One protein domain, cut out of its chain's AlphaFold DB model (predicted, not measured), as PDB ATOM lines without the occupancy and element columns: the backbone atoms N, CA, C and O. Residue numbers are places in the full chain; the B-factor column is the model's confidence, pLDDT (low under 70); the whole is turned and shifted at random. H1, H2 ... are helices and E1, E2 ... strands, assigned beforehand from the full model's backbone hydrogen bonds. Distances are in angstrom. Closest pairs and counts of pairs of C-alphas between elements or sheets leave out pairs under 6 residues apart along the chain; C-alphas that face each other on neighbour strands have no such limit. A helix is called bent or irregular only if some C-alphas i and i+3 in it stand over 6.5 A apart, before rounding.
ATOM      1  N   SER A   6     186.637 163.254 110.590       97.06
ATOM      2  CA  SER A   6     187.011 164.286 109.624       97.06
ATOM      3  C   SER A   6     186.532 163.851 108.248       97.06
ATOM      4  O   SER A   6     186.768 162.705 107.858       97.06
ATOM      5  N   PHE A   7     185.927 164.771 107.508       97.62
ATOM      6  CA  PHE A   7     185.526 164.577 106.125       97.62
ATOM      7  C   PHE A   7     186.464 165.352 105.211       97.62
ATOM      8  O   PHE A   7     186.640 166.566 105.334       97.62
ATOM      9  N   THR A   8     187.067 164.628 104.279       97.19
ATOM     10  CA  THR A   8     188.060 165.163 103.355       97.19
ATOM     11  C   THR A   8     187.661 164.789 101.941       97.19
ATOM     12  O   THR A   8     187.317 163.639 101.678       97.19
ATOM     13  N   VAL A   9     187.724 165.757 101.031       97.62
ATOM     14  CA  VAL A   9     187.449 165.554  99.608       97.62
ATOM     15  C   VAL A   9     188.741 165.652  98.823       97.62
ATOM     16  O   VAL A   9     189.559 166.551  99.038       97.62
ATOM     17  N   ILE A  10     188.894 164.715  97.894       95.94
ATOM     18  CA  ILE A  10     189.986 164.656  96.931       95.94
ATOM     19  C   ILE A  10     189.339 164.538  95.552       95.94
ATOM     20  O   ILE A  10     188.507 163.660  95.329       95.94
ATOM     21  N   LYS A  11     189.707 165.440  94.642       95.62
ATOM     22  CA  LYS A  11     189.278 165.431  93.241       95.62
ATOM     23  C   LYS A  11     190.514 165.450  92.336       95.62
ATOM     24  O   LYS A  11     191.525 166.038  92.727       95.62
ATOM     25  N   PRO A  12     190.471 164.816  91.152       94.81
ATOM     26  CA  PRO A  12     191.589 164.848  90.212       94.81
ATOM     27  C   PRO A  12     192.016 166.284  89.884       94.81
ATOM     28  O   PRO A  12     191.180 167.115  89.546       94.81
ATOM     29  N   GLY A  13     193.315 166.575  89.991       94.81
ATOM     30  CA  GLY A  13     193.869 167.906  89.714       94.81
ATOM     31  C   GLY A  13     193.606 168.968  90.790       94.81
ATOM     32  O   GLY A  13     194.093 170.088  90.657       94.81
ATOM     33  N   GLU A  14     192.892 168.640  91.870       94.44
ATOM     34  CA  GLU A  14     192.617 169.560  92.974       94.44
ATOM     35  C   GLU A  14     193.445 169.218  94.217       94.44
ATOM     36  O   GLU A  14     193.785 168.064  94.488       94.44
ATOM     37  N   LYS A  15     193.737 170.240  95.030       94.56
ATOM     38  CA  LYS A  15     194.296 170.015  96.365       94.56
ATOM     39  C   LYS A  15     193.256 169.336  97.251       94.56
ATOM     40  O   LYS A  15     192.072 169.661  97.193       94.56
ATOM     41  N   MET A  16     193.726 168.456  98.131       94.75
ATOM     42  CA  MET A  16     192.917 167.894  99.210       94.75
ATOM     43  C   MET A  16     192.268 169.017 100.030       94.75
ATOM     44  O   MET A  16     192.944 169.975 100.415       94.75
ATOM     45  N   ARG A  17     190.976 168.879 100.343       96.56
ATOM     46  CA  ARG A  17     190.260 169.837 101.196       96.56
ATOM     47  C   ARG A  17     189.562 169.135 102.346       96.56
ATOM     48  O   ARG A  17     188.837 168.165 102.137       96.56
ATOM     49  N   HIS A  18     189.727 169.675 103.546       96.62
ATOM     50  CA  HIS A  18     188.890 169.336 104.689       96.62
ATOM     51  C   HIS A  18     187.553 170.071 104.543       96.62
ATOM     52  O   HIS A  18     187.534 171.295 104.415       96.62
ATOM     53  N   VAL A  19     186.450 169.327 104.490       96.62
ATOM     54  CA  VAL A  19     185.114 169.865 104.170       96.62
ATOM     55  C   VAL A  19     184.137 169.789 105.337       96.62
ATOM     56  O   VAL A  19     182.998 170.223 105.207       96.62
ATOM     57  N   GLY A  20     184.577 169.257 106.475       95.12
ATOM     58  CA  GLY A  20     183.782 169.181 107.688       95.12
ATOM     59  C   GLY A  20     184.226 168.040 108.591       95.12
ATOM     60  O   GLY A  20     185.224 167.363 108.344       95.12
ATOM     61  N   GLY A  21     183.436 167.792 109.627       95.50
ATOM     62  CA  GLY A  21     183.673 166.703 110.558       95.50
ATOM     63  C   GLY A  21     182.475 166.447 111.458       95.50
ATOM     64  O   GLY A  21     181.470 167.150 111.400       95.50
ATOM     65  N   SER A  22     182.603 165.434 112.306       96.38
ATOM     66  CA  SER A  22     181.644 165.120 113.358       96.38
ATOM     67  C   SER A  22     182.376 164.930 114.679       96.38
ATOM     68  O   SER A  22     183.389 164.226 114.744       96.38
ATOM     69  N   ALA A  23     181.841 165.534 115.740       96.31
ATOM     70  CA  ALA A  23     182.259 165.241 117.108       96.31
ATOM     71  C   ALA A  23     181.785 163.849 117.564       96.31
ATOM     72  O   ALA A  23     182.329 163.312 118.523       96.31
ATOM     73  N   ILE A  24     180.804 163.264 116.867       96.88
ATOM     74  CA  ILE A  24     180.331 161.897 117.082       96.88
ATOM     75  C   ILE A  24     181.252 160.956 116.307       96.88
ATOM     76  O   ILE A  24     181.207 160.898 115.078       96.88
ATOM     77  N   GLY A  25     182.117 160.255 117.037       96.25
ATOM     78  CA  GLY A  25     183.082 159.303 116.494       96.25
ATOM     79  C   GLY A  25     183.342 158.139 117.445       96.25
ATOM     80  O   GLY A  25     182.531 157.833 118.318       96.25
ATOM     81  N   GLY A  26     184.501 157.502 117.303       96.12
ATOM     82  CA  GLY A  26     184.891 156.369 118.139       96.12
ATOM     83  C   GLY A  26     185.074 156.711 119.616       96.12
ATOM     84  O   GLY A  26     184.760 155.907 120.490       96.12
ATOM     85  N   GLY A  27     185.508 157.939 119.909       97.31
ATOM     86  CA  GLY A  27     185.603 158.433 121.281       97.31
ATOM     87  C   GLY A  27     184.229 158.544 121.934       97.31
ATOM     88  O   GLY A  27     184.056 158.129 123.074       97.31
ATOM     89  N   THR A  28     183.234 159.036 121.192       97.75
ATOM     90  CA  THR A  28     181.837 159.100 121.645       97.75
ATOM     91  C   THR A  28     181.264 157.706 121.867       97.75
ATOM     92  O   THR A  28     180.649 157.468 122.902       97.75
ATOM     93  N   LEU A  29     181.514 156.778 120.938       97.38
ATOM     94  CA  LEU A  29     181.104 155.378 121.055       97.38
ATOM     95  C   LEU A  29     181.622 154.744 122.355       97.38
ATOM     96  O   LEU A  29     180.833 154.224 123.146       97.38
ATOM     97  N   LEU A  30     182.931 154.827 122.609       97.50
ATOM     98  CA  LEU A  30     183.518 154.266 123.826       97.50
ATOM     99  C   LEU A  30     183.090 155.016 125.088       97.50
ATOM    100  O   LEU A  30     182.915 154.386 126.126       97.50
ATOM    101  N   ALA A  31     182.892 156.335 125.022       98.25
ATOM    102  CA  ALA A  31     182.404 157.106 126.161       98.25
ATOM    103  C   ALA A  31     180.986 156.674 126.562       98.25
ATOM    104  O   ALA A  31     180.744 156.400 127.736       98.25
ATOM    105  N   LEU A  32     180.064 156.547 125.602       98.25
ATOM    106  CA  LEU A  32     178.704 156.066 125.861       98.25
ATOM    107  C   LEU A  32     178.710 154.628 126.389       98.25
ATOM    108  O   LEU A  32     178.061 154.340 127.393       98.25
ATOM    109  N   SER A  33     179.502 153.750 125.771       98.25
ATOM    110  CA  SER A  33     179.671 152.375 126.244       98.25
ATOM    111  C   SER A  33     180.212 152.322 127.677       98.25
ATOM    112  O   SER A  33     179.672 151.613 128.526       98.25
ATOM    113  N   ARG A  34     181.206 153.152 128.016       98.31
ATOM    114  CA  ARG A  34     181.741 153.238 129.377       98.31
ATOM    115  C   ARG A  34     180.691 153.713 130.374       98.31
ATOM    116  O   ARG A  34     180.604 153.155 131.461       98.31
ATOM    117  N   LEU A  35     179.925 154.742 130.024       98.56
ATOM    118  CA  LEU A  35     178.937 155.340 130.920       98.56
ATOM    119  C   LEU A  35     177.742 154.413 131.180       98.56
ATOM    120  O   LEU A  35     177.214 154.418 132.286       98.56
ATOM    121  N   ILE A  36     177.325 153.625 130.185       97.62
ATOM    122  CA  ILE A  36     176.080 152.838 130.247       97.62
ATOM    123  C   ILE A  36     176.339 151.353 130.548       97.62
ATOM    124  O   ILE A  36     175.575 150.719 131.282       97.62
ATOM    125  N   LEU A  37     177.402 150.793 129.968       98.19
ATOM    126  CA  LEU A  37     177.747 149.368 130.023       98.19
ATOM    127  C   LEU A  37     179.014 149.085 130.825       98.19
ATOM    128  O   LEU A  37     179.337 147.925 131.061       98.19
ATOM    129  N   ASN A  38     179.756 150.120 131.232       98.19
ATOM    130  CA  ASN A  38     181.064 149.983 131.875       98.19
ATOM    131  C   ASN A  38     182.129 149.304 130.977       98.19
ATOM    132  O   ASN A  38     183.162 148.864 131.484       98.19
ATOM    133  N   ILE A  39     181.927 149.274 129.650       97.94
ATOM    134  CA  ILE A  39     182.816 148.642 128.656       97.94
ATOM    135  C   ILE A  39     183.616 149.708 127.893       97.94
ATOM    136  O   ILE A  39     183.058 150.679 127.391       97.94
ATOM    137  N   THR A  40     184.931 149.520 127.773       96.25
ATOM    138  CA  THR A  40     185.827 150.367 126.949       96.25
ATOM    139  C   THR A  40     186.631 149.581 125.923       96.25
ATOM    140  O   THR A  40     187.310 150.180 125.095       96.25
ATOM    141  N   ASP A  41     186.576 148.253 125.989       96.69
ATOM    142  CA  ASP A  41     187.178 147.385 124.988       96.69
ATOM    143  C   ASP A  41     186.295 147.392 123.734       96.69
ATOM    144  O   ASP A  41     185.113 147.043 123.785       96.69
ATOM    145  N   PHE A  42     186.860 147.868 122.626       95.38
ATOM    146  CA  PHE A  42     186.134 148.052 121.375       95.38
ATOM    147  C   PHE A  42     185.733 146.721 120.731       95.38
ATOM    148  O   PHE A  42     184.607 146.591 120.257       95.38
ATOM    149  N   GLU A  43     186.614 145.720 120.743       94.75
ATOM    150  CA  GLU A  43     186.337 144.415 120.138       94.75
ATOM    151  C   GLU A  43     185.248 143.676 120.919       94.75
ATOM    152  O   GLU A  43     184.306 143.141 120.327       94.75
ATOM    153  N   LEU A  44     185.321 143.722 122.253       96.38
ATOM    154  CA  LEU A  44     184.281 143.198 123.130       96.38
ATOM    155  C   LEU A  44     182.943 143.902 122.891       96.38
ATOM    156  O   LEU A  44     181.912 143.235 122.832       96.38
ATOM    157  N   LEU A  45     182.949 145.230 122.735       97.19
ATOM    158  CA  LEU A  45     181.740 146.001 122.457       97.19
ATOM    159  C   LEU A  45     181.103 145.596 121.121       97.19
ATOM    160  O   LEU A  45     179.898 145.354 121.076       97.19
ATOM    161  N   CYS A  46     181.897 145.482 120.052       96.75
ATOM    162  CA  CYS A  46     181.419 145.038 118.742       96.75
ATOM    163  C   CYS A  46     180.860 143.610 118.798       96.75
ATOM    164  O   CYS A  46     179.784 143.351 118.258       96.75
ATOM    165  N   LYS A  47     181.541 142.693 119.499       96.62
ATOM    166  CA  LYS A  47     181.051 141.324 119.703       96.62
ATOM    167  C   LYS A  47     179.717 141.316 120.448       96.62
ATOM    168  O   LYS A  47     178.758 140.717 119.973       96.62
ATOM    169  N   LEU A  48     179.641 142.017 121.575       97.75
ATOM    170  CA  LEU A  48     178.434 142.097 122.391       97.75
ATOM    171  C   LEU A  48     177.249 142.665 121.594       97.75
ATOM    172  O   LEU A  48     176.142 142.139 121.664       97.75
ATOM    173  N   ALA A  49     177.492 143.697 120.789       97.62
ATOM    174  CA  ALA A  49     176.490 144.281 119.908       97.62
ATOM    175  C   ALA A  49     176.032 143.342 118.787       97.62
ATOM    176  O   ALA A  49     174.859 143.363 118.428       97.62
ATOM    177  N   SER A  50     176.922 142.499 118.252       96.50
ATOM    178  CA  SER A  50     176.565 141.516 117.218       96.50
ATOM    179  C   SER A  50     175.585 140.441 117.709       96.50
ATOM    180  O   SER A  50     174.881 139.832 116.911       96.50
ATOM    181  N   GLU A  51     175.507 140.235 119.026       97.31
ATOM    182  CA  GLU A  51     174.571 139.313 119.680       97.31
ATOM    183  C   GLU A  51     173.263 140.006 120.120       97.31
ATOM    184  O   GLU A  51     172.342 139.352 120.638       97.31
ATOM    185  N   GLY A  52     173.198 141.331 119.970       97.75
ATOM    186  CA  GLY A  52     172.101 142.184 120.405       97.75
ATOM    187  C   GLY A  52     171.131 142.570 119.297       97.75
ATOM    188  O   GLY A  52     171.379 142.380 118.110       97.75
ATOM    189  N   LYS A  95     173.638 143.677 125.599       98.62
ATOM    190  CA  LYS A  95     173.812 143.419 124.165       98.62
ATOM    191  C   LYS A  95     172.934 144.298 123.278       98.62
ATOM    192  O   LYS A  95     173.397 144.792 122.254       98.62
ATOM    193  N   ASP A  96     171.699 144.550 123.699       98.56
ATOM    194  CA  ASP A  96     170.739 145.359 122.950       98.56
ATOM    195  C   ASP A  96     171.111 146.853 123.062       98.56
ATOM    196  O   ASP A  96     171.080 147.587 122.072       98.56
ATOM    197  N   ILE A  97     171.591 147.282 124.239       98.56
ATOM    198  CA  ILE A  97     172.205 148.604 124.442       98.56
ATOM    199  C   ILE A  97     173.441 148.771 123.552       98.56
ATOM    200  O   ILE A  97     173.565 149.783 122.864       98.56
ATOM    201  N   ALA A  98     174.351 147.794 123.539       98.38
ATOM    202  CA  ALA A  98     175.565 147.834 122.729       98.38
ATOM    203  C   ALA A  98     175.235 147.978 121.235       98.38
ATOM    204  O   ALA A  98     175.795 148.849 120.564       98.38
ATOM    205  N   ALA A  99     174.281 147.182 120.739       98.25
ATOM    206  CA  ALA A  99     173.794 147.253 119.364       98.25
ATOM    207  C   ALA A  99     173.236 148.640 119.018       98.25
ATOM    208  O   ALA A  99     173.594 149.206 117.984       98.25
ATOM    209  N   SER A 100     172.418 149.216 119.902       98.19
ATOM    210  CA  SER A 100     171.809 150.532 119.696       98.19
ATOM    211  C   SER A 100     172.825 151.686 119.761       98.19
ATOM    212  O   SER A 100     172.793 152.571 118.904       98.19
ATOM    213  N   ILE A 101     173.809 151.668 120.673       97.94
ATOM    214  CA  ILE A 101     174.882 152.687 120.702       97.94
ATOM    215  C   ILE A 101     175.694 152.644 119.395       97.94
ATOM    216  O   ILE A 101     175.956 153.686 118.784       97.94
ATOM    217  N   LEU A 102     176.076 151.443 118.943       97.50
ATOM    218  CA  LEU A 102     176.809 151.248 117.688       97.50
ATOM    219  C   LEU A 102     175.999 151.703 116.474       97.50
ATOM    220  O   LEU A 102     176.544 152.398 115.611       97.50
ATOM    221  N   ALA A 103     174.709 151.363 116.415       97.44
ATOM    222  CA  ALA A 103     173.804 151.836 115.373       97.44
ATOM    223  C   ALA A 103     173.711 153.366 115.376       97.44
ATOM    224  O   ALA A 103     173.966 153.987 114.349       97.44
ATOM    225  N   THR A 104     173.473 153.981 116.533       97.69
ATOM    226  CA  THR A 104     173.355 155.440 116.694       97.69
ATOM    227  C   THR A 104     174.566 156.181 116.128       97.69
ATOM    228  O   THR A 104     174.428 157.076 115.291       97.69
ATOM    229  N   VAL A 105     175.775 155.788 116.546       97.50
ATOM    230  CA  VAL A 105     177.015 156.425 116.079       97.50
ATOM    231  C   VAL A 105     177.217 156.185 114.581       97.50
ATOM    232  O   VAL A 105     177.523 157.122 113.843       97.50
ATOM    233  N   SER A 106     177.003 154.955 114.110       96.75
ATOM    234  CA  SER A 106     177.220 154.587 112.705       96.75
ATOM    235  C   SER A 106     176.244 155.293 111.763       96.75
ATOM    236  O   SER A 106     176.677 155.887 110.780       96.75
ATOM    237  N   PHE A 107     174.944 155.295 112.068       96.44
ATOM    238  CA  PHE A 107     173.925 155.965 111.254       96.44
ATOM    239  C   PHE A 107     174.100 157.487 111.256       96.44
ATOM    240  O   PHE A 107     173.956 158.123 110.213       96.44
ATOM    241  N   SER A 108     174.492 158.083 112.388       96.19
ATOM    242  CA  SER A 108     174.806 159.516 112.440       96.19
ATOM    243  C   SER A 108     175.962 159.878 111.497       96.19
ATOM    244  O   SER A 108     175.864 160.829 110.719       96.19
ATOM    245  N   ILE A 109     177.042 159.088 111.507       96.94
ATOM    246  CA  ILE A 109     178.198 159.302 110.626       96.94
ATOM    247  C   ILE A 109     177.834 159.028 109.160       96.94
ATOM    248  O   ILE A 109     178.218 159.810 108.288       96.94
ATOM    249  N   GLY A 110     177.091 157.951 108.892       96.25
ATOM    250  CA  GLY A 110     176.645 157.553 107.557       96.25
ATOM    251  C   GLY A 110     175.790 158.626 106.882       96.25
ATOM    252  O   GLY A 110     176.114 159.068 105.781       96.25
ATOM    253  N   ALA A 111     174.760 159.127 107.566       95.12
ATOM    254  CA  ALA A 111     173.908 160.198 107.048       95.12
ATOM    255  C   ALA A 111     174.695 161.497 106.789       95.12
ATOM    256  O   ALA A 111     174.518 162.153 105.756       95.12
ATOM    257  N   HIS A 112     175.610 161.854 107.698       96.19
ATOM    258  CA  HIS A 112     176.429 163.055 107.554       96.19
ATOM    259  C   HIS A 112     177.374 162.956 106.345       96.19
ATOM    260  O   HIS A 112     177.416 163.869 105.516       96.19
ATOM    261  N   VAL A 113     178.096 161.839 106.189       96.75
ATOM    262  CA  VAL A 113     179.018 161.679 105.055       96.75
ATOM    263  C   VAL A 113     178.280 161.563 103.724       96.75
ATOM    264  O   VAL A 113     178.769 162.102 102.735       96.75
ATOM    265  N   ALA A 114     177.095 160.942 103.692       96.25
ATOM    266  CA  ALA A 114     176.276 160.863 102.485       96.25
ATOM    267  C   ALA A 114     175.845 162.261 102.012       96.25
ATOM    268  O   ALA A 114     176.036 162.612 100.848       96.25
ATOM    269  N   THR A 115     175.390 163.104 102.945       95.50
ATOM    270  CA  THR A 115     175.020 164.501 102.668       95.50
ATOM    271  C   THR A 115     176.208 165.298 102.124       95.50
ATOM    272  O   THR A 115     176.086 166.033 101.142       95.50
ATOM    273  N   ILE A 116     177.391 165.132 102.729       96.25
ATOM    274  CA  ILE A 116     178.612 165.799 102.263       96.25
ATOM    275  C   ILE A 116     178.994 165.306 100.870       96.25
ATOM    276  O   ILE A 116     179.232 166.129  99.989       96.25
ATOM    277  N   ALA A 117     179.032 163.994 100.646       96.50
ATOM    278  CA  ALA A 117     179.382 163.405  99.359       96.50
ATOM    279  C   ALA A 117     178.446 163.894  98.243       96.50
ATOM    280  O   ALA A 117     178.934 164.376  97.216       96.50
ATOM    281  N   ALA A 118     177.133 163.907  98.490       95.62
ATOM    282  CA  ALA A 118     176.143 164.466  97.575       95.62
ATOM    283  C   ALA A 118     176.401 165.958  97.293       95.62
ATOM    284  O   ALA A 118     176.502 166.359  96.133       95.62
ATOM    285  N   SER A 119     176.617 166.777  98.333       95.69
ATOM    286  CA  SER A 119     176.895 168.219  98.177       95.69
ATOM    287  C   SER A 119     178.182 168.514  97.394       95.69
ATOM    288  O   SER A 119     178.305 169.549  96.744       95.69
ATOM    289  N   GLN A 120     179.159 167.607  97.457       96.38
ATOM    290  CA  GLN A 120     180.457 167.742  96.797       96.38
ATOM    291  C   GLN A 120     180.487 167.071  95.417       96.38
ATOM    292  O   GLN A 120     181.516 167.152  94.733       96.38
ATOM    293  N   ASN A 121     179.370 166.459  95.001       95.19
ATOM    294  CA  ASN A 121     179.230 165.644  93.797       95.19
ATOM    295  C   ASN A 121     180.284 164.521  93.730       95.19
ATOM    296  O   ASN A 121     180.962 164.327  92.720       95.19
ATOM    297  N   VAL A 122     180.466 163.823  94.852       96.06
ATOM    298  CA  VAL A 122     181.378 162.688  95.014       96.06
ATOM    299  C   VAL A 122     180.550 161.418  95.161       96.06
ATOM    300  O   VAL A 122     179.651 161.351  95.990       96.06
ATOM    301  N   LYS A 123     180.882 160.393  94.372       96.00
ATOM    302  CA  LYS A 123     180.168 159.106  94.360       96.00
ATOM    303  C   LYS A 123     180.894 157.986  95.098       96.00
ATOM    304  O   LYS A 123     180.396 156.873  95.150       96.00
ATOM    305  N   THR A 124     182.079 158.250  95.639       97.25
ATOM    306  CA  THR A 124     182.867 157.241  96.353       97.25
ATOM    307  C   THR A 124     183.298 157.790  97.697       97.25
ATOM    308  O   THR A 124     183.985 158.808  97.763       97.25
ATOM    309  N   VAL A 125     182.912 157.103  98.765       97.06
ATOM    310  CA  VAL A 125     183.325 157.417 100.132       97.06
ATOM    311  C   VAL A 125     184.243 156.308 100.617       97.06
ATOM    312  O   VAL A 125     183.889 155.130 100.600       97.06
ATOM    313  N   VAL A 126     185.434 156.697 101.062       96.31
ATOM    314  CA  VAL A 126     186.422 155.782 101.632       96.31
ATOM    315  C   VAL A 126     186.445 155.976 103.143       96.31
ATOM    316  O   VAL A 126     186.784 157.058 103.627       96.31
ATOM    317  N   PHE A 127     186.101 154.935 103.898       95.75
ATOM    318  CA  PHE A 127     186.210 154.945 105.352       95.75
ATOM    319  C   PHE A 127     187.567 154.387 105.789       95.75
ATOM    320  O   PHE A 127     187.979 153.302 105.386       95.75
ATOM    321  N   VAL A 128     188.253 155.146 106.642       95.56
ATOM    322  CA  VAL A 128     189.528 154.768 107.270       95.56
ATOM    323  C   VAL A 128     189.547 155.171 108.743       95.56
ATOM    324  O   VAL A 128     188.794 156.061 109.150       95.56
ATOM    325  N   GLY A 129     190.442 154.577 109.530       93.31
ATOM    326  CA  GLY A 129     190.687 154.882 110.942       93.31
ATOM    327  C   GLY A 129     190.275 153.767 111.910       93.31
ATOM    328  O   GLY A 129     189.597 152.824 111.523       93.31
ATOM    329  N   GLY A 130     190.729 153.879 113.162       88.31
ATOM    330  CA  GLY A 130     190.757 152.796 114.162       88.31
ATOM    331  C   GLY A 130     189.425 152.346 114.768       88.31
ATOM    332  O   GLY A 130     189.430 151.466 115.614       88.31
ATOM    333  N   PHE A 131     188.304 152.964 114.391       86.88
ATOM    334  CA  PHE A 131     186.969 152.646 114.919       86.88
ATOM    335  C   PHE A 131     186.045 152.152 113.807       86.88
ATOM    336  O   PHE A 131     184.951 152.672 113.596       86.88
ATOM    337  N   LEU A 132     186.554 151.198 113.040       89.50
ATOM    338  CA  LEU A 132     185.868 150.515 111.956       89.50
ATOM    339  C   LEU A 132     186.035 149.012 112.184       89.50
ATOM    340  O   LEU A 132     187.021 148.582 112.775       89.50
ATOM    341  N   ASP A 133     185.085 148.221 111.703       87.56
ATOM    342  CA  ASP A 133     185.157 146.766 111.704       87.56
ATOM    343  C   ASP A 133     184.940 146.246 110.280       87.56
ATOM    344  O   ASP A 133     183.869 146.354 109.686       87.56
ATOM    345  N   MET A 134     185.981 145.690 109.668       82.19
ATOM    346  CA  MET A 134     185.816 145.138 108.325       82.19
ATOM    347  C   MET A 134     184.792 143.989 108.365       82.19
ATOM    348  O   MET A 134     184.980 143.019 109.093       82.19
ATOM    349  N   ASN A 135     183.717 144.109 107.579       84.88
ATOM    350  CA  ASN A 135     182.572 143.183 107.542       84.88
ATOM    351  C   ASN A 135     181.773 143.058 108.855       84.88
ATOM    352  O   ASN A 135     180.992 142.119 108.995       84.88
ATOM    353  N   GLY A 136     181.957 143.976 109.805       92.25
ATOM    354  CA  GLY A 136     181.234 143.959 111.071       92.25
ATOM    355  C   GLY A 136     180.003 144.870 111.096       92.25
ATOM    356  O   GLY A 136     179.493 145.323 110.064       92.25
ATOM    357  N   ILE A 137     179.502 145.116 112.306       93.38
ATOM    358  CA  ILE A 137     178.254 145.840 112.553       93.38
ATOM    359  C   ILE A 137     178.372 147.334 112.220       93.38
ATOM    360  O   ILE A 137     177.408 147.913 111.718       93.38
ATOM    361  N   ILE A 138     179.537 147.965 112.429       94.81
ATOM    362  CA  ILE A 138     179.741 149.385 112.086       94.81
ATOM    363  C   ILE A 138     179.736 149.544 110.575       94.81
ATOM    364  O   ILE A 138     178.981 150.364 110.052       94.81
ATOM    365  N   ALA A 139     180.536 148.745 109.864       94.50
ATOM    366  CA  ALA A 139     180.566 148.770 108.405       94.50
ATOM    367  C   ALA A 139     179.174 148.517 107.812       94.50
ATOM    368  O   ALA A 139     178.730 149.269 106.945       94.50
ATOM    369  N   HIS A 140     178.449 147.515 108.321       94.94
ATOM    370  CA  HIS A 140     177.081 147.231 107.895       94.94
ATOM    371  C   HIS A 140     176.136 148.424 108.112       94.94
ATOM    372  O   HIS A 140     175.418 148.823 107.192       94.94
ATOM    373  N   ASN A 141     176.160 149.040 109.296       95.69
ATOM    374  CA  ASN A 141     175.295 150.177 109.614       95.69
ATOM    375  C   ASN A 141     175.647 151.435 108.808       95.69
ATOM    376  O   ASN A 141     174.743 152.131 108.351       95.69
ATOM    377  N   LEU A 142     176.936 151.707 108.576       95.81
ATOM    378  CA  LEU A 142     177.379 152.783 107.684       95.81
ATOM    379  C   LEU A 142     176.848 152.563 106.264       95.81
ATOM    380  O   LEU A 142     176.285 153.485 105.674       95.81
ATOM    381  N   MET A 143     176.975 151.338 105.738       94.31
ATOM    382  CA  MET A 143     176.462 150.993 104.412       94.31
ATOM    383  C   MET A 143     174.960 151.177 104.308       94.31
ATOM    384  O   MET A 143     174.480 151.845 103.392       94.31
ATOM    385  N   ARG A 144     174.221 150.642 105.278       93.81
ATOM    386  CA  ARG A 144     172.769 150.787 105.331       93.81
ATOM    387  C   ARG A 144     172.364 152.259 105.391       93.81
ATOM    388  O   ARG A 144     171.527 152.683 104.602       93.81
ATOM    389  N   SER A 145     173.000 153.045 106.259       94.69
ATOM    390  CA  SER A 145     172.705 154.469 106.437       94.69
ATOM    391  C   SER A 145     172.940 155.308 105.183       94.69
ATOM    392  O   SER A 145     172.150 156.208 104.914       94.69
ATOM    393  N   VAL A 146     174.021 155.059 104.441       95.62
ATOM    394  CA  VAL A 146     174.336 155.817 103.219       95.62
ATOM    395  C   VAL A 146     173.390 155.416 102.088       95.62
ATOM    396  O   VAL A 146     172.779 156.281 101.461       95.62
ATOM    397  N   ASN A 147     173.195 154.110 101.884       92.62
ATOM    398  CA  ASN A 147     172.367 153.581 100.797       92.62
ATOM    399  C   ASN A 147     170.880 153.934 100.931       92.62
ATOM    400  O   ASN A 147     170.159 153.906  99.937       92.62
ATOM    401  N   LEU A 148     170.430 154.267 102.144       90.88
ATOM    402  CA  LEU A 148     169.056 154.669 102.438       90.88
ATOM    403  C   LEU A 148     168.604 155.849 101.565       90.88
ATOM    404  O   LEU A 148     167.544 155.777 100.959       90.88
ATOM    405  N   PHE A 149     169.415 156.903 101.459       89.62
ATOM    406  CA  PHE A 149     169.071 158.102 100.677       89.62
ATOM    407  C   PHE A 149     169.965 158.319  99.459       89.62
ATOM    408  O   PHE A 149     169.583 159.061  98.556       89.62
ATOM    409  N   HIS A 150     171.130 157.672  99.432       94.56
ATOM    410  CA  HIS A 150     172.148 157.864  98.407       94.56
ATOM    411  C   HIS A 150     172.691 156.521  97.887       94.56
ATOM    412  O   HIS A 150     173.879 156.228  98.053       94.56
ATOM    413  N   PRO A 151     171.844 155.667  97.274       93.38
ATOM    414  CA  PRO A 151     172.256 154.358  96.756       93.38
ATOM    415  C   PRO A 151     173.297 154.446  95.627       93.38
ATOM    416  O   PRO A 151     173.934 153.452  95.287       93.38
ATOM    417  N   GLU A 152     173.479 155.623  95.027       95.00
ATOM    418  CA  GLU A 152     174.510 155.901  94.030       95.00
ATOM    419  C   GLU A 152     175.924 156.043  94.614       95.00
ATOM    420  O   GLU A 152     176.892 156.070  93.847       95.00
ATOM    421  N   ILE A 153     176.060 156.169  95.939       96.88
ATOM    422  CA  ILE A 153     177.354 156.313  96.608       96.88
ATOM    423  C   ILE A 153     177.960 154.931  96.866       96.88
ATOM    424  O   ILE A 153     177.456 154.131  97.648       96.88
ATOM    425  N   THR A 154     179.117 154.674  96.266       95.50
ATOM    426  CA  THR A 154     179.950 153.515  96.585       95.50
ATOM    427  C   THR A 154     180.727 153.747  97.875       95.50
ATOM    428  O   THR A 154     181.397 154.769  98.042       95.50
ATOM    429  N   LEU A 155     180.703 152.754  98.760       94.62
ATOM    430  CA  LEU A 155     181.493 152.738  99.984       94.62
ATOM    431  C   LEU A 155     182.685 151.799  99.856       94.62
ATOM    432  O   LEU A 155     182.563 150.690  99.340       94.62
ATOM    433  N   VAL A 156     183.835 152.245 100.351       94.62
ATOM    434  CA  VAL A 156     185.082 151.477 100.336       94.62
ATOM    435  C   VAL A 156     185.710 151.494 101.724       94.62
ATOM    436  O   VAL A 156     185.916 152.559 102.305       94.62
ATOM    437  N   ILE A 157     186.065 150.314 102.231       93.94
ATOM    438  CA  ILE A 157     186.902 150.140 103.423       93.94
ATOM    439  C   ILE A 157     188.159 149.383 102.971       93.94
ATOM    440  O   ILE A 157     188.061 148.198 102.655       93.94
ATOM    441  N   PRO A 158     189.324 150.044 102.853       92.81
ATOM    442  CA  PRO A 158     190.565 149.385 102.440       92.81
ATOM    443  C   PRO A 158     191.054 148.399 103.504       92.81
ATOM    444  O   PRO A 158     190.879 148.674 104.679       92.81
ATOM    445  N   GLU A 159     191.769 147.333 103.140       89.81
ATOM    446  CA  GLU A 159     192.287 146.326 104.094       89.81
ATOM    447  C   GLU A 159     193.124 146.935 105.239       89.81
ATOM    448  O   GLU A 159     192.946 146.598 106.406       89.81
ATOM    449  N   ASN A 160     193.976 147.918 104.930       91.75
ATOM    450  CA  ASN A 160     194.827 148.613 105.905       91.75
ATOM    451  C   ASN A 160     194.187 149.897 106.464       91.75
ATOM    452  O   ASN A 160     194.887 150.868 106.770       91.75
ATOM    453  N   TYR A 161     192.856 149.930 106.583       92.31
ATOM    454  CA  TYR A 161     192.085 151.101 107.014       92.31
ATOM    455  C   TYR A 161     192.576 151.719 108.335       92.31
ATOM    456  O   TYR A 161     192.512 152.940 108.490       92.31
ATOM    457  N   HIS A 162     193.121 150.923 109.260       92.75
ATOM    458  CA  HIS A 162     193.701 151.400 110.523       92.75
ATOM    459  C   HIS A 162     194.990 152.214 110.358       92.75
ATOM    460  O   HIS A 162     195.233 153.152 111.115       92.75
ATOM    461  N   PHE A 163     195.811 151.883 109.364       93.62
ATOM    462  CA  PHE A 163     197.190 152.369 109.261       93.62
ATOM    463  C   PHE A 163     197.380 153.442 108.188       93.62
ATOM    464  O   PHE A 163     198.507 153.864 107.936       93.62
ATOM    465  N   PHE A 164     196.293 153.912 107.569       91.00
ATOM    466  CA  PHE A 164     196.335 154.787 106.395       91.00
ATOM    467  C   PHE A 164     197.253 156.011 106.571       91.00
ATOM    468  O   PHE A 164     198.081 156.299 105.709       91.00
ATOM    469  N   GLY A 165     197.167 156.698 107.718       90.38
ATOM    470  CA  GLY A 165     198.022 157.853 108.016       90.38
ATOM    471  C   GLY A 165     199.509 157.499 108.151       90.38
ATOM    472  O   GLY A 165     200.357 158.212 107.619       90.38
ATOM    473  N   ALA A 166     199.827 156.379 108.806       93.62
ATOM    474  CA  ALA A 166     201.205 155.915 108.979       93.62
ATOM    475  C   ALA A 166     201.826 155.463 107.646       93.62
ATOM    476  O   ALA A 166     202.973 155.798 107.356       93.62
ATOM    477  N   ILE A 167     201.051 154.766 106.808       93.06
ATOM    478  CA  ILE A 167     201.469 154.357 105.460       93.06
ATOM    479  C   ILE A 167     201.769 155.591 104.601       93.06
ATOM    480  O   ILE A 167     202.832 155.661 103.987       93.06
ATOM    481  N   GLY A 168     200.878 156.589 104.599       91.44
ATOM    482  CA  GLY A 168     201.093 157.837 103.862       91.44
ATOM    483  C   GLY A 168     202.354 158.583 104.310       91.44
ATOM    484  O   GLY A 168     203.134 159.036 103.473       91.44
ATOM    485  N   ALA A 169     202.603 158.649 105.622       94.06
ATOM    486  CA  ALA A 169     203.825 159.240 106.162       94.06
ATOM    487  C   ALA A 169     205.082 158.487 105.694       94.06
ATOM    488  O   ALA A 169     206.025 159.119 105.220       94.06
ATOM    489  N   ALA A 170     205.081 157.152 105.753       94.81
ATOM    490  CA  ALA A 170     206.210 156.330 105.312       94.81
ATOM    491  C   ALA A 170     206.511 156.487 103.810       94.81
ATOM    492  O   ALA A 170     207.677 156.575 103.425       94.81
ATOM    493  N   LEU A 171     205.478 156.562 102.965       94.38
ATOM    494  CA  LEU A 171     205.635 156.797 101.524       94.38
ATOM    495  C   LEU A 171     206.229 158.183 101.235       94.38
ATOM    496  O   LEU A 171     207.152 158.291 100.437       94.38
ATOM    497  N   SER A 172     205.804 159.219 101.966       91.75
ATOM    498  CA  SER A 172     206.306 160.593 101.775       91.75
ATOM    499  C   SER A 172     207.804 160.778 102.055       91.75
ATOM    500  O   SER A 172     208.394 161.774 101.634       91.75
ATOM    501  N   VAL A 173     208.415 159.844 102.792       91.75
ATOM    502  CA  VAL A 173     209.856 159.834 103.081       91.75
ATOM    503  C   VAL A 173     210.635 159.066 102.012       91.75
ATOM    504  O   VAL A 173     211.786 159.400 101.777       91.75
ATOM    505  N   LYS A 174     210.028 158.066 101.352       77.00
ATOM    506  CA  LYS A 174     210.671 157.310 100.261       77.00
ATOM    507  C   LYS A 174     210.791 158.106  98.962       77.00
ATOM    508  O   LYS A 174     211.686 157.825  98.177       77.00
ATOM    509  N   ASP A 175     209.896 159.069  98.753       62.50
ATOM    510  CA  ASP A 175     209.891 159.945  97.575       62.50
ATOM    511  C   ASP A 175     210.811 161.180  97.736       62.50
ATOM    512  O   ASP A 175     210.756 162.106  96.924       62.50
ATOM    513  N   LYS A 176     211.641 161.213  98.789       52.84
ATOM    514  CA  LYS A 176     212.702 162.205  99.022       52.84
ATOM    515  C   LYS A 176     214.073 161.561  98.885       52.84
ATOM    516  O   LYS A 176     214.970 162.264  98.371       52.84
TER     517      LYS A 176
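What this domain is: This is residues 6 to 52 and 95 to 176 of the 176 residues of an uncharacterized protein of Tritrichomonas foetus (UniProt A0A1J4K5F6). One long helix, H3, makes the core of the body, with H1 and H2 packed on its first part and H4 crossing it farther along. Two small sheets, the hairpin of E1 and E2 and the pair E3 and E4, sit by its second half, and residues 166 to 176, mostly in H5, stick out as a free arm. The printed part has 129 residues, with five named helices and four named strands in the order E1, E2, H1, H2, H3, E3, H4, E4, H5; E1 and E2 are antiparallel, E3 and E4 parallel. The class is mostly helix, and the whole is compact, with a radius of gyration of the C-alphas of 15.8 A and spans of 47 by 36 by 24 A.

Where its parts are: E1, residues 6 to 9, begins at C-alpha 6, (187.011, 164.286, 109.624), and E2 is residues 17 to 22, 15.6 A long. H1, residues 26 to 37, measures 15.5 A, and H2 is residues 42 to 50. After the cut H3, residues 95 to 119, runs 36.1 A from C-alpha 95 at (173.812, 143.419, 124.165). E3 is residues 124 to 126, H4 residues 137 to 149, 19.4 A, and E4 residues 154 to 156. H4 is neither bent nor irregular, but only just: C-alphas 146 and 149 are 6.3 A apart. H5, residues 164 to 174, measures 15.8 A and ends at C-alpha 174, (210.671, 157.310, 100.261).

How they stand to each other: H3 is the hub, touching three helices. With residues 97 to 105 alone it touches H1 at a shallow tilt of 23 degrees, opposite ways; the closest C-alphas, of Leu 29 and Val 105, are 6.5 A apart. With residues 95 to 102 alone it touches H2, about perpendicular at 80 degrees, closest at the C-alphas of Ala 49 and Ala 99, 4.0 A. H3 and H4 touch at a steep tilt of 43 degrees, the same way, closest at the C-alphas of Gly 110 and Leu 142, 4.8 A. In the hairpin of E1 and E2, N 7 and O 20 are within hydrogen-bond range at 2.8 A. E3, H4 and E4 form a strand-helix-strand unit, two parallel neighbour strands with a helix between, its crossover right-handed; N 125 and O 154 are within hydrogen-bond range at 2.9 A. Every O i to N i+4 pair is within hydrogen-bond range in H1, H2, H3 and H5, and 8 of 9 in H4.

The domain as a whole: The C-alphas farthest apart, of Asp 96 and Lys 176, are 51.2 A apart. Residues 53 to 94 are not printed, and C-alphas 52 and 95 are 4.3 A apart across this cut. Of the links that are printed whole, none is long. In this model the mean pLDDT of the printed part is 94.5; residues 175 to 176 are under 70.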